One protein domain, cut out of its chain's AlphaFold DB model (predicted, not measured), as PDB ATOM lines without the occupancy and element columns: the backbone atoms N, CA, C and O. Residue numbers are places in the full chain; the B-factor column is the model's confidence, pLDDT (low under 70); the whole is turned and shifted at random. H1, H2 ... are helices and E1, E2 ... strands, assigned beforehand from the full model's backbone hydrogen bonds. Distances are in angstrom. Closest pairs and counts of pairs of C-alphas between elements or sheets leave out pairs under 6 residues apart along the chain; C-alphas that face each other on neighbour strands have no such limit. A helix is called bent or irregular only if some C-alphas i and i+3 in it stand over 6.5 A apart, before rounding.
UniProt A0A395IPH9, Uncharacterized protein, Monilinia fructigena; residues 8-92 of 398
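What this domain is: This is residues 8 to 92 of the 398 residues of an uncharacterized protein of Monilinia fructigena (UniProt A0A395IPH9). Two small, loosely joined lobes lie end to end: one holds the parallel strand pair E1 and E2 with the long loop 29 to 45 and the short helices H1 and H2, the other the hairpin of E3 and E4 with H3 beside it. Residues 15 to 21, of which 16 to 21 belong to H2, stick out at the far end of the first lobe. The printed part has 85 residues, in the order H1 H2 E1 E2 E3 E4 H3; its class is mixed, helices and strands, with under half of the residues in named elements. It is loose, with a radius of gyration of the C-alphas of 16.2 A, and elongated, spanning 47 by 29 by 17 A.

Where its parts are: E1 is residues 25 to 28, 10.1 A long, from C-alpha 25 at (91.850, -5.601, 42.848), and E2 is residues 46 to 49, 9.5 A. H1 is residues 8 to 12, from C-alpha 8 at (77.222, -13.787, 40.413), and H2 is residues 16 to 21, 10.5 A. E3 is residues 56 to 58 and E4 residues 65 to 67. H3 is residues 73 to 83, 15.9 A, ending at C-alpha 83 at (84.589, -40.046, 29.930).

How they stand to each other: E1 and E2 are parallel at 17 degrees, with N 28 and O 48 within hydrogen-bond range at 2.8 A. The closest C-alphas of H1 and E2, Gly 10 and Ile 48, are 7.8 A apart. H1 and H2 are close but not clearly touching, Ile 12 and Tyr 18 having the closest C-alphas at 7.2 A. E2 and E3 are apart. The hairpin E3 and E4 is antiparallel at 171 degrees, with N 66 and O 57 within range at 2.8 A. The closest C-alphas of E3 and H3, Ile 56 and Ala 79, are 7.5 A apart. H1 has its O i to N i+4 pair within range, H3 5 of 7, and H2 0 of 2 with 1 of 3 O i to N i+3 pairs. H2 is irregular, C-alphas 17 and 20 being 7.5 A apart, and H3 only just, C-alphas 79 and 82 being 6.8 A apart.

The domain as a whole: The two C-alphas farthest apart, those of Phe 20 and Gly 84, are 48.3 A apart. The printed part has no cut, and the link from E1 to E2, 17 residues, is long. The mean pLDDT of the printed part is 73.5, with residues 10 to 21, 30 to 36, 62 to 63 and 87 to 92 under 70.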
ATOM      1  N   GLU A   8      78.122 -14.865  39.993       72.25
ATOM      2  CA  GLU A   8      77.222 -13.787  40.413       72.25
ATOM      3  C   GLU A   8      77.726 -13.153  41.716       72.25
ATOM      4  O   GLU A   8      77.886 -11.936  41.771       72.25
ATOM      5  N   GLU A   9      78.095 -13.967  42.714       70.19
ATOM      6  CA  GLU A   9      78.762 -13.487  43.933       70.19
ATOM      7  C   GLU A   9      80.071 -12.762  43.588       70.19
ATOM      8  O   GLU A   9      80.354 -11.695  44.123       70.19
ATOM      9  N   GLY A  10      80.838 -13.298  42.632       63.25
ATOM     10  CA  GLY A  10      82.047 -12.662  42.116       63.25
ATOM     11  C   GLY A  10      81.793 -11.269  41.536       63.25
ATOM     12  O   GLY A  10      82.513 -10.334  41.881       63.25
ATOM     13  N   SER A  11      80.769 -11.122  40.690       67.00
ATOM     14  CA  SER A  11      80.478  -9.869  39.979       67.00
ATOM     15  C   SER A  11      80.148  -8.688  40.893       67.00
ATOM     16  O   SER A  11      80.491  -7.558  40.556       67.00
ATOM     17  N   ILE A  12      79.577  -8.931  42.080       68.38
ATOM     18  CA  ILE A  12      79.253  -7.880  43.062       68.38
ATOM     19  C   ILE A  12      80.502  -7.059  43.436       68.38
ATOM     20  O   ILE A  12      80.404  -5.857  43.667       68.38
ATOM     21  N   TYR A  13      81.688  -7.673  43.446       64.69
ATOM     22  CA  TYR A  13      82.932  -7.015  43.865       64.69
ATOM     23  C   TYR A  13      83.590  -6.133  42.792       64.69
ATOM     24  O   TYR A  13      84.560  -5.445  43.104       64.69
ATOM     25  N   TYR A  14      83.084  -6.141  41.554       63.12
ATOM     26  CA  TYR A  14      83.572  -5.308  40.446       63.12
ATOM     27  C   TYR A  14      82.446  -4.774  39.534       63.12
ATOM     28  O   TYR A  14      82.710  -4.334  38.418       63.12
ATOM     29  N   HIS A  15      81.189  -4.782  39.997       66.25
ATOM     30  CA  HIS A  15      80.065  -4.174  39.278       66.25
ATOM     31  C   HIS A  15      80.164  -2.641  39.296       66.25
ATOM     32  O   HIS A  15      80.535  -2.057  40.318       66.25
ATOM     33  N   GLU A  16      79.763  -1.978  38.207       57.56
ATOM     34  CA  GLU A  16      79.845  -0.512  38.085       57.56
ATOM     35  C   GLU A  16      79.041   0.220  39.183       57.56
ATOM     36  O   GLU A  16      79.485   1.246  39.694       57.56
ATOM     37  N   ASP A  17      77.926  -0.352  39.656       54.78
ATOM     38  CA  ASP A  17      77.130   0.214  40.764       54.78
ATOM     39  C   ASP A  17      77.862   0.233  42.124       54.78
ATOM     40  O   ASP A  17      77.547   1.047  42.995       54.78
ATOM     41  N   TYR A  18      78.854  -0.643  42.322       55.28
ATOM     42  CA  TYR A  18      79.664  -0.716  43.548       55.28
ATOM     43  C   TYR A  18      81.047  -0.052  43.394       55.28
ATOM     44  O   TYR A  18      81.839  -0.025  44.338       55.28
ATOM     45  N   PHE A  19      81.316   0.569  42.239       55.28
ATOM     46  CA  PHE A  19      82.586   1.212  41.871       55.28
ATOM     47  C   PHE A  19      83.007   2.384  42.779       55.28
ATOM     48  O   PHE A  19      84.168   2.793  42.765       55.28
ATOM     49  N   PHE A  20      82.101   2.915  43.613       51.47
ATOM     50  CA  PHE A  20      82.328   4.109  44.442       51.47
ATOM     51  C   PHE A  20      83.603   4.058  45.305       51.47
ATOM     52  O   PHE A  20      84.189   5.103  45.589       51.47
ATOM     53  N   LEU A  21      84.066   2.862  45.682       60.97
ATOM     54  CA  LEU A  21      85.258   2.658  46.506       60.97
ATOM     55  C   LEU A  21      86.597   2.909  45.782       60.97
ATOM     56  O   LEU A  21      87.576   3.190  46.467       60.97
ATOM     57  N   HIS A  22      86.669   2.807  44.447       74.81
ATOM     58  CA  HIS A  22      87.913   2.943  43.658       74.81
ATOM     59  C   HIS A  22      89.102   2.076  44.152       74.81
ATOM     60  O   HIS A  22      90.268   2.425  43.966       74.81
ATOM     61  N   VAL A  23      88.823   0.940  44.801       83.50
ATOM     62  CA  VAL A  23      89.849   0.063  45.387       83.50
ATOM     63  C   VAL A  23      90.446  -0.854  44.309       83.50
ATOM     64  O   VAL A  23      89.690  -1.581  43.661       83.50
ATOM     65  N   PRO A  24      91.782  -0.887  44.122       85.31
ATOM     66  CA  PRO A  24      92.425  -1.826  43.206       85.31
ATOM     67  C   PRO A  24      92.167  -3.284  43.600       85.31
ATOM     68  O   PRO A  24      92.135  -3.620  44.786       85.31
ATOM     69  N   PHE A  25      92.056  -4.174  42.618       83.62
ATOM     70  CA  PHE A  25      91.850  -5.601  42.848       83.62
ATOM     71  C   PHE A  25      92.745  -6.483  41.973       83.62
ATOM     72  O   PHE A  25      93.372  -6.033  41.014       83.62
ATOM     73  N   ALA A  26      92.831  -7.756  42.345       80.38
ATOM     74  CA  ALA A  26      93.529  -8.783  41.584       80.38
ATOM     75  C   ALA A  26      92.748 -10.101  41.662       80.38
ATOM     76  O   ALA A  26      92.127 -10.390  42.693       80.38
ATOM     77  N   ILE A  27      92.780 -10.901  40.594       76.88
ATOM     78  CA  ILE A  27      92.045 -12.168  40.506       76.88
ATOM     79  C   ILE A  27      93.028 -13.340  40.587       76.88
ATOM     80  O   ILE A  27      94.018 -13.411  39.865       76.88
ATOM     81  N   ARG A  28      92.761 -14.297  41.483       81.31
ATOM     82  CA  ARG A  28      93.640 -15.442  41.744       81.31
ATOM     83  C   ARG A  28      92.933 -16.777  41.519       81.31
ATOM     84  O   ARG A  28      92.172 -17.236  42.368       81.31
ATOM     85  N   SER A  29      93.288 -17.403  40.400       77.62
ATOM     86  CA  SER A  29      93.101 -18.827  40.078       77.62
ATOM     87  C   SER A  29      94.178 -19.675  40.805       77.62
ATOM     88  O   SER A  29      94.450 -19.444  41.983       77.62
ATOM     89  N   GLY A  30      94.855 -20.621  40.146       65.56
ATOM     90  CA  GLY A  30      95.905 -21.479  40.710       65.56
ATOM     91  C   GLY A  30      97.173 -20.751  41.187       65.56
ATOM     92  O   GLY A  30      98.069 -21.393  41.730       65.56
ATOM     93  N   GLY A  31      97.251 -19.426  41.016       66.31
ATOM     94  CA  GLY A  31      98.308 -18.579  41.578       66.31
ATOM     95  C   GLY A  31      99.628 -18.571  40.806       66.31
ATOM     96  O   GLY A  31     100.627 -18.136  41.366       66.31
ATOM     97  N   GLN A  32      99.641 -19.036  39.551       57.28
ATOM     98  CA  GLN A  32     100.853 -19.131  38.723       57.28
ATOM     99  C   GLN A  32     101.326 -17.798  38.113       57.28
ATOM    100  O   GLN A  32     102.404 -17.773  37.530       57.28
ATOM    101  N   SER A  33     100.559 -16.700  38.212       59.88
ATOM    102  CA  SER A  33     101.024 -15.407  37.688       59.88
ATOM    103  C   SER A  33     102.212 -14.914  38.505       59.88
ATOM    104  O   SER A  33     102.110 -14.726  39.718       59.88
ATOM    105  N   LEU A  34     103.340 -14.744  37.820       54.03
ATOM    106  CA  LEU A  34     104.627 -14.409  38.418       54.03
ATOM    107  C   LEU A  34     104.744 -12.909  38.710       54.03
ATOM    108  O   LEU A  34     105.444 -12.504  39.638       54.03
ATOM    109  N   ASN A  35     104.051 -12.087  37.918       60.28
ATOM    110  CA  ASN A  35     104.096 -10.640  38.046       60.28
ATOM    111  C   ASN A  35     103.525 -10.198  39.407       60.28
ATOM    112  O   ASN A  35     102.428 -10.621  39.801       60.28
ATOM    113  N   PRO A  36     104.259  -9.354  40.158       66.69
ATOM    114  CA  PRO A  36     103.857  -8.969  41.499       66.69
ATOM    115  C   PRO A  36     102.536  -8.200  41.452       66.69
ATOM    116  O   PRO A  36     102.356  -7.275  40.665       66.69
ATOM    117  N   ASN A  37     101.619  -8.579  42.341       72.50
ATOM    118  CA  ASN A  37     100.255  -8.059  42.427       72.50
ATOM    119  C   ASN A  37      99.301  -8.452  41.285       72.50
ATOM    120  O   ASN A  37      98.207  -7.911  41.238       72.50
ATOM    121  N   TRP A  38      99.647  -9.402  40.408       73.81
ATOM    122  CA  TRP A  38      98.703  -9.928  39.404       73.81
ATOM    123  C   TRP A  38      97.874 -11.100  39.962       73.81
ATOM    124  O   TRP A  38      96.656 -11.095  39.881       73.81
ATOM    125  N   ALA A  39      98.514 -12.064  40.641       72.31
ATOM    126  CA  ALA A  39      97.837 -13.117  41.424       72.31
ATOM    127  C   ALA A  39      97.942 -12.903  42.956       72.31
ATOM    128  O   ALA A  39      97.800 -13.834  43.759       72.31
ATOM    129  N   SER A  40      98.217 -11.668  43.372       76.19
ATOM    130  CA  SER A  40      98.303 -11.197  44.761       76.19
ATOM    131  C   SER A  40      97.853  -9.738  44.828       76.19
ATOM    132  O   SER A  40      97.592  -9.145  43.793       76.19
ATOM    133  N   ILE A  41      97.793  -9.127  46.009       81.12
ATOM    134  CA  ILE A  41      97.702  -7.665  46.121       81.12
ATOM    135  C   ILE A  41      98.291  -7.201  47.457       81.12
ATOM    136  O   ILE A  41      98.432  -8.009  48.382       81.12
ATOM    137  N   ASP A  42      98.662  -5.926  47.538       82.88
ATOM    138  CA  ASP A  42      99.125  -5.273  48.763       82.88
ATOM    139  C   ASP A  42      97.969  -4.961  49.745       82.88
ATOM    140  O   ASP A  42      96.814  -5.324  49.522       82.88
ATOM    141  N   SER A  43      98.276  -4.307  50.870       80.62
ATOM    142  CA  SER A  43      97.304  -3.988  51.928       80.62
ATOM    143  C   SER A  43      96.161  -3.062  51.499       80.62
ATOM    144  O   SER A  43      95.192  -2.926  52.243       80.62
ATOM    145  N   ASN A  44      96.274  -2.408  50.342       82.94
ATOM    146  CA  ASN A  44      95.377  -1.345  49.896       82.94
ATOM    147  C   ASN A  44      94.388  -1.822  48.816       82.94
ATOM    148  O   ASN A  44      93.730  -0.995  48.186       82.94
ATOM    149  N   GLY A  45      94.297  -3.137  48.580       85.38
ATOM    150  CA  GLY A  45      93.477  -3.719  47.520       85.38
ATOM    151  C   GLY A  45      92.757  -5.024  47.880       85.38
ATOM    152  O   GLY A  45      92.994  -5.646  48.918       85.38
ATOM    153  N   ILE A  46      91.855  -5.458  46.998       86.19
ATOM    154  CA  ILE A  46      91.021  -6.655  47.178       86.19
ATOM    155  C   ILE A  46      91.562  -7.816  46.334       86.19
ATOM    156  O   ILE A  46      91.567  -7.775  45.110       86.19
ATOM    157  N   LEU A  47      91.975  -8.901  46.993       85.62
ATOM    158  CA  LEU A  47      92.287 -10.162  46.316       85.62
ATOM    159  C   LEU A  47      91.024 -11.022  46.199       85.62
ATOM    160  O   LEU A  47      90.546 -11.529  47.222       85.62
ATOM    161  N   ILE A  48      90.530 -11.207  44.977       82.94
ATOM    162  CA  ILE A  48      89.418 -12.101  44.639       82.94
ATOM    163  C   ILE A  48      90.017 -13.463  44.278       82.94
ATOM    164  O   ILE A  48      90.757 -13.592  43.310       82.94
ATOM    165  N   SER A  49      89.743 -14.492  45.074       84.31
ATOM    166  CA  SER A  49      90.310 -15.830  44.908       84.31
ATOM    167  C   SER A  49      89.240 -16.776  44.379       84.31
ATOM    168  O   SER A  49      88.272 -17.050  45.077       84.31
ATOM    169  N   THR A  50      89.411 -17.346  43.186       80.69
ATOM    170  CA  THR A  50      88.409 -18.244  42.574       80.69
ATOM    171  C   THR A  50      88.381 -19.639  43.220       80.69
ATOM    172  O   THR A  50      88.007 -20.618  42.585       80.69
ATOM    173  N   THR A  51      88.835 -19.759  44.469       84.62
ATOM    174  CA  THR A  51      89.150 -21.025  45.149       84.62
ATOM    175  C   THR A  51      87.924 -21.885  45.431       84.62
ATOM    176  O   THR A  51      88.070 -23.095  45.527       84.62
ATOM    177  N   ASN A  52      86.739 -21.276  45.486       84.62
ATOM    178  CA  ASN A  52      85.460 -21.968  45.650       84.62
ATOM    179  C   ASN A  52      84.744 -22.195  44.297       84.62
ATOM    180  O   ASN A  52      83.568 -22.542  44.275       84.62
ATOM    181  N   LEU A  53      85.432 -21.951  43.172       80.19
ATOM    182  CA  LEU A  53      84.955 -22.181  41.804       80.19
ATOM    183  C   LEU A  53      85.761 -23.337  41.186       80.19
ATOM    184  O   LEU A  53      86.547 -23.143  40.257       80.19
ATOM    185  N   ASP A  54      85.613 -24.529  41.763       86.56
ATOM    186  CA  ASP A  54      86.407 -25.743  41.514       86.56
ATOM    187  C   ASP A  54      85.593 -26.908  40.913       86.56
ATOM    188  O   ASP A  54      86.035 -28.056  40.900       86.56
ATOM    189  N   THR A  55      84.402 -26.624  40.384       86.75
ATOM    190  CA  THR A  55      83.503 -27.634  39.812       86.75
ATOM    191  C   THR A  55      83.970 -28.151  38.447       86.75
ATOM    192  O   THR A  55      84.551 -27.420  37.647       86.75
ATOM    193  N   ILE A  56      83.668 -29.416  38.142       86.88
ATOM    194  CA  ILE A  56      83.783 -29.991  36.793       86.88
ATOM    195  C   ILE A  56      82.445 -30.633  36.441       86.88
ATOM    196  O   ILE A  56      81.908 -31.413  37.228       86.88
ATOM    197  N   THR A  57      81.915 -30.335  35.256       86.81
ATOM    198  CA  THR A  57      80.754 -31.039  34.692       86.81
ATOM    199  C   THR A  57      81.002 -31.389  33.231       86.81
ATOM    200  O   THR A  57      81.656 -30.642  32.506       86.81
ATOM    201  N   VAL A  58      80.484 -32.536  32.790       85.12
ATOM    202  CA  VAL A  58      80.602 -33.027  31.409       85.12
ATOM    203  C   VAL A  58      79.207 -33.085  30.784       85.12
ATOM    204  O   VAL A  58      78.241 -33.474  31.444       85.12
ATOM    205  N   SER A  59      79.083 -32.659  29.527       82.19
ATOM    206  CA  SER A  59      77.838 -32.720  28.751       82.19
ATOM    207  C   SER A  59      77.386 -34.166  28.549       82.19
ATOM    208  O   SER A  59      78.210 -34.995  28.170       82.19
ATOM    209  N   GLN A  60      76.087 -34.452  28.706       75.62
ATOM    210  CA  GLN A  60      75.539 -35.814  28.583       75.62
ATOM    211  C   GLN A  60      75.868 -36.494  27.242       75.62
ATOM    212  O   GLN A  60      76.102 -37.699  27.219       75.62
ATOM    213  N   ASP A  61      75.937 -35.722  26.156       75.88
ATOM    214  CA  ASP A  61      76.184 -36.226  24.799       75.88
ATOM    215  C   ASP A  61      77.680 -36.363  24.438       75.88
ATOM    216  O   ASP A  61      78.009 -36.947  23.406       75.88
ATOM    217  N   ASN A  62      78.586 -35.834  25.282       59.34
ATOM    218  CA  ASN A  62      79.989 -35.507  24.962       59.34
ATOM    219  C   ASN A  62      80.154 -34.525  23.762       59.34
ATOM    220  O   ASN A  62      79.215 -34.290  23.003       59.34
ATOM    221  N   PRO A  63      81.331 -33.889  23.558       64.25
ATOM    222  CA  PRO A  63      82.575 -33.955  24.329       64.25
ATOM    223  C   PRO A  63      82.863 -32.662  25.127       64.25
ATOM    224  O   PRO A  63      84.022 -32.296  25.313       64.25
ATOM    225  N   MET A  64      81.837 -31.909  25.542       74.44
ATOM    226  CA  MET A  64      82.035 -30.633  26.240       74.44
ATOM    227  C   MET A  64      82.228 -30.824  27.748       74.44
ATOM    228  O   MET A  64      81.462 -31.531  28.400       74.44
ATOM    229  N   ALA A  65      83.205 -30.114  28.315       76.25
ATOM    230  CA  ALA A  65      83.421 -30.021  29.754       76.25
ATOM    231  C   ALA A  65      83.368 -28.557  30.212       76.25
ATOM    232  O   ALA A  65      84.019 -27.696  29.620       76.25
ATOM    233  N   SER A  66      82.619 -28.287  31.281       78.88
ATOM    234  CA  SER A  66      82.721 -27.048  32.051       78.88
ATOM    235  C   SER A  66      83.722 -27.257  33.182       78.88
ATOM    236  O   SER A  66      83.664 -28.274  33.876       78.88
ATOM    237  N   VAL A  67      84.654 -26.319  33.348       78.38
ATOM    238  CA  VAL A  67      85.792 -26.437  34.269       78.38
ATOM    239  C   VAL A  67      85.919 -25.153  35.086       78.38
ATOM    240  O   VAL A  67      86.115 -24.070  34.536       78.38
ATOM    241  N   GLY A  68      85.819 -25.286  36.405       75.38
ATOM    242  CA  GLY A  68      85.973 -24.209  37.373       75.38
ATOM    243  C   GLY A  68      87.374 -23.571  37.332       75.38
ATOM    244  O   GLY A  68      88.383 -24.286  37.310       75.38
ATOM    245  N   PRO A  69      87.481 -22.229  37.334       71.25
ATOM    246  CA  PRO A  69      88.712 -21.519  36.993       71.25
ATOM    247  C   PRO A  69      89.907 -21.726  37.933       71.25
ATOM    248  O   PRO A  69      91.001 -21.325  37.550       71.25
ATOM    249  N   VAL A  70      89.775 -22.312  39.132       77.31
ATOM    250  CA  VAL A  70      90.945 -22.610  40.001       77.31
ATOM    251  C   VAL A  70      91.640 -23.939  39.676       77.31
ATOM    252  O   VAL A  70      92.761 -24.181  40.134       77.31
ATOM    253  N   LEU A  71      90.991 -24.818  38.912       71.88
ATOM    254  CA  LEU A  71      91.435 -26.199  38.748       71.88
ATOM    255  C   LEU A  71      92.778 -26.311  38.021       71.88
ATOM    256  O   LEU A  71      93.025 -25.702  36.982       71.88
ATOM    257  N   ARG A  72      93.658 -27.155  38.567       75.12
ATOM    258  CA  ARG A  72      94.948 -27.488  37.951       75.12
ATOM    259  C   ARG A  72      94.734 -28.537  36.869       75.12
ATOM    260  O   ARG A  72      94.034 -29.516  37.114       75.12
ATOM    261  N   TRP A  73      95.418 -28.400  35.733       70.88
ATOM    262  CA  TRP A  73      95.267 -29.293  34.575       70.88
ATOM    263  C   TRP A  73      95.308 -30.791  34.909       70.88
ATOM    264  O   TRP A  73      94.487 -31.531  34.389       70.88
ATOM    265  N   GLY A  74      96.166 -31.237  35.836       74.00
ATOM    266  CA  GLY A  74      96.191 -32.640  36.276       74.00
ATOM    267  C   GLY A  74      94.869 -33.141  36.877       74.00
ATOM    268  O   GLY A  74      94.436 -34.236  36.539       74.00
ATOM    269  N   ALA A  75      94.189 -32.327  37.693       78.38
ATOM    270  CA  ALA A  75      92.873 -32.663  38.248       78.38
ATOM    271  C   ALA A  75      91.769 -32.617  37.177       78.38
ATOM    272  O   ALA A  75      90.835 -33.413  37.217       78.38
ATOM    273  N   VAL A  76      91.902 -31.726  36.186       78.75
ATOM    274  CA  VAL A  76      91.001 -31.680  35.025       78.75
ATOM    275  C   VAL A  76      91.150 -32.949  34.184       78.75
ATOM    276  O   VAL A  76      90.155 -33.603  33.898       78.75
ATOM    277  N   TYR A  77      92.376 -33.355  33.838       81.06
ATOM    278  CA  TYR A  77      92.615 -34.592  33.088       81.06
ATOM    279  C   TYR A  77      92.145 -35.831  33.867       81.06
ATOM    280  O   TYR A  77      91.521 -36.714  33.290       81.06
ATOM    281  N   GLU A  78      92.373 -35.886  35.182       85.25
ATOM    282  CA  GLU A  78      91.917 -36.993  36.034       85.25
ATOM    283  C   GLU A  78      90.388 -37.110  36.131       85.25
ATOM    284  O   GLU A  78      89.866 -38.223  36.167       85.25
ATOM    285  N   ALA A  79      89.659 -35.992  36.110       86.88
ATOM    286  CA  ALA A  79      88.196 -35.993  36.098       86.88
ATOM    287  C   ALA A  79      87.582 -36.303  34.718       86.88
ATOM    288  O   ALA A  79      86.433 -36.742  34.655       86.88
ATOM    289  N   LEU A  80      88.318 -36.072  33.624       86.00
ATOM    290  CA  LEU A  80      87.846 -36.294  32.251       86.00
ATOM    291  C   LEU A  80      88.219 -37.674  31.680       86.00
ATOM    292  O   LEU A  80      87.457 -38.211  30.875       86.00
ATOM    293  N   ASP A  81      89.312 -38.285  32.152       87.00
ATOM    294  CA  ASP A  81      89.751 -39.649  31.798       87.00
ATOM    295  C   ASP A  81      88.597 -40.691  31.783       87.00
ATOM    296  O   ASP A  81      88.485 -41.423  30.795       87.00
ATOM    297  N   PRO A  82      87.687 -40.757  32.788       89.81
ATOM    298  CA  PRO A  82      86.570 -41.714  32.801       89.81
ATOM    299  C   PRO A  82      85.548 -41.547  31.666       89.81
ATOM    300  O   PRO A  82      84.797 -42.479  31.383       89.81
ATOM    301  N   TYR A  83      85.504 -40.375  31.029       86.25
ATOM    302  CA  TYR A  83      84.589 -40.046  29.930       86.25
ATOM    303  C   TYR A  83      85.230 -40.243  28.547       86.25
ATOM    304  O   TYR A  83      84.557 -40.049  27.533       86.25
ATOM    305  N   GLY A  84      86.519 -40.605  28.489       83.44
ATOM    306  CA  GLY A  84      87.266 -40.781  27.239       83.44
ATOM    307  C   GLY A  84      87.569 -39.477  26.490       83.44
ATOM    308  O   GLY A  84      87.883 -39.525  25.303       83.44
ATOM    309  N   ILE A  85      87.473 -38.321  27.157       78.94
ATOM    310  CA  ILE A  85      87.734 -36.996  26.574       78.94
ATOM    311  C   ILE A  85      88.880 -36.287  27.305       78.94
ATOM    312  O   ILE A  85      89.205 -36.600  28.445       78.94
ATOM    313  N   SER A  86      89.486 -35.295  26.655       74.69
ATOM    314  CA  SER A  86      90.457 -34.387  27.273       74.69
ATOM    315  C   SER A  86      90.337 -32.999  26.652       74.69
ATOM    316  O   SER A  86      89.917 -32.851  25.506       74.69
ATOM    317  N   VAL A  87      90.744 -31.978  27.401       66.38
ATOM    318  CA  VAL A  87      90.843 -30.591  26.928       66.38
ATOM    319  C   VAL A  87      92.280 -30.244  26.533       66.38
ATOM    320  O   VAL A  87      93.232 -30.839  27.038       66.38
ATOM    321  N   VAL A  88      92.446 -29.253  25.652       62.16
ATOM    322  CA  VAL A  88      93.759 -28.663  25.343       62.16
ATOM    323  C   VAL A  88      94.144 -27.721  26.486       62.16
ATOM    324  O   VAL A  88      93.813 -26.538  26.474       62.16
ATOM    325  N   GLY A  89      94.798 -28.274  27.505       55.12
ATOM    326  CA  GLY A  89      95.343 -27.512  28.623       55.12
ATOM    327  C   GLY A  89      96.759 -26.989  28.376       55.12
ATOM    328  O   GLY A  89      97.348 -27.157  27.306       55.12
ATOM    329  N   GLY A  90      97.338 -26.369  29.405       47.84
ATOM    330  CA  GLY A  90      98.741 -25.960  29.389       47.84
ATOM    331  C   GLY A  90      99.671 -27.173  29.288       47.84
ATOM    332  O   GLY A  90      99.551 -28.123  30.065       47.84
ATOM    333  N   ARG A  91     100.625 -27.134  28.347       46.97
ATOM    334  CA  ARG A  91     101.665 -28.165  28.209       46.97
ATOM    335  C   ARG A  91     102.560 -28.174  29.445       46.97
ATOM    336  O   ARG A  91     103.171 -27.151  29.750       46.97
ATOM    337  N   ILE A  92     102.692 -29.331  30.092       37.41
ATOM    338  CA  ILE A  92     103.702 -29.585  31.128       37.41
ATOM    339  C   ILE A  92     105.076 -29.663  30.439       37.41
ATOM    340  O   ILE A  92     105.258 -30.555  29.615       37.41
TER     341      ILE A  92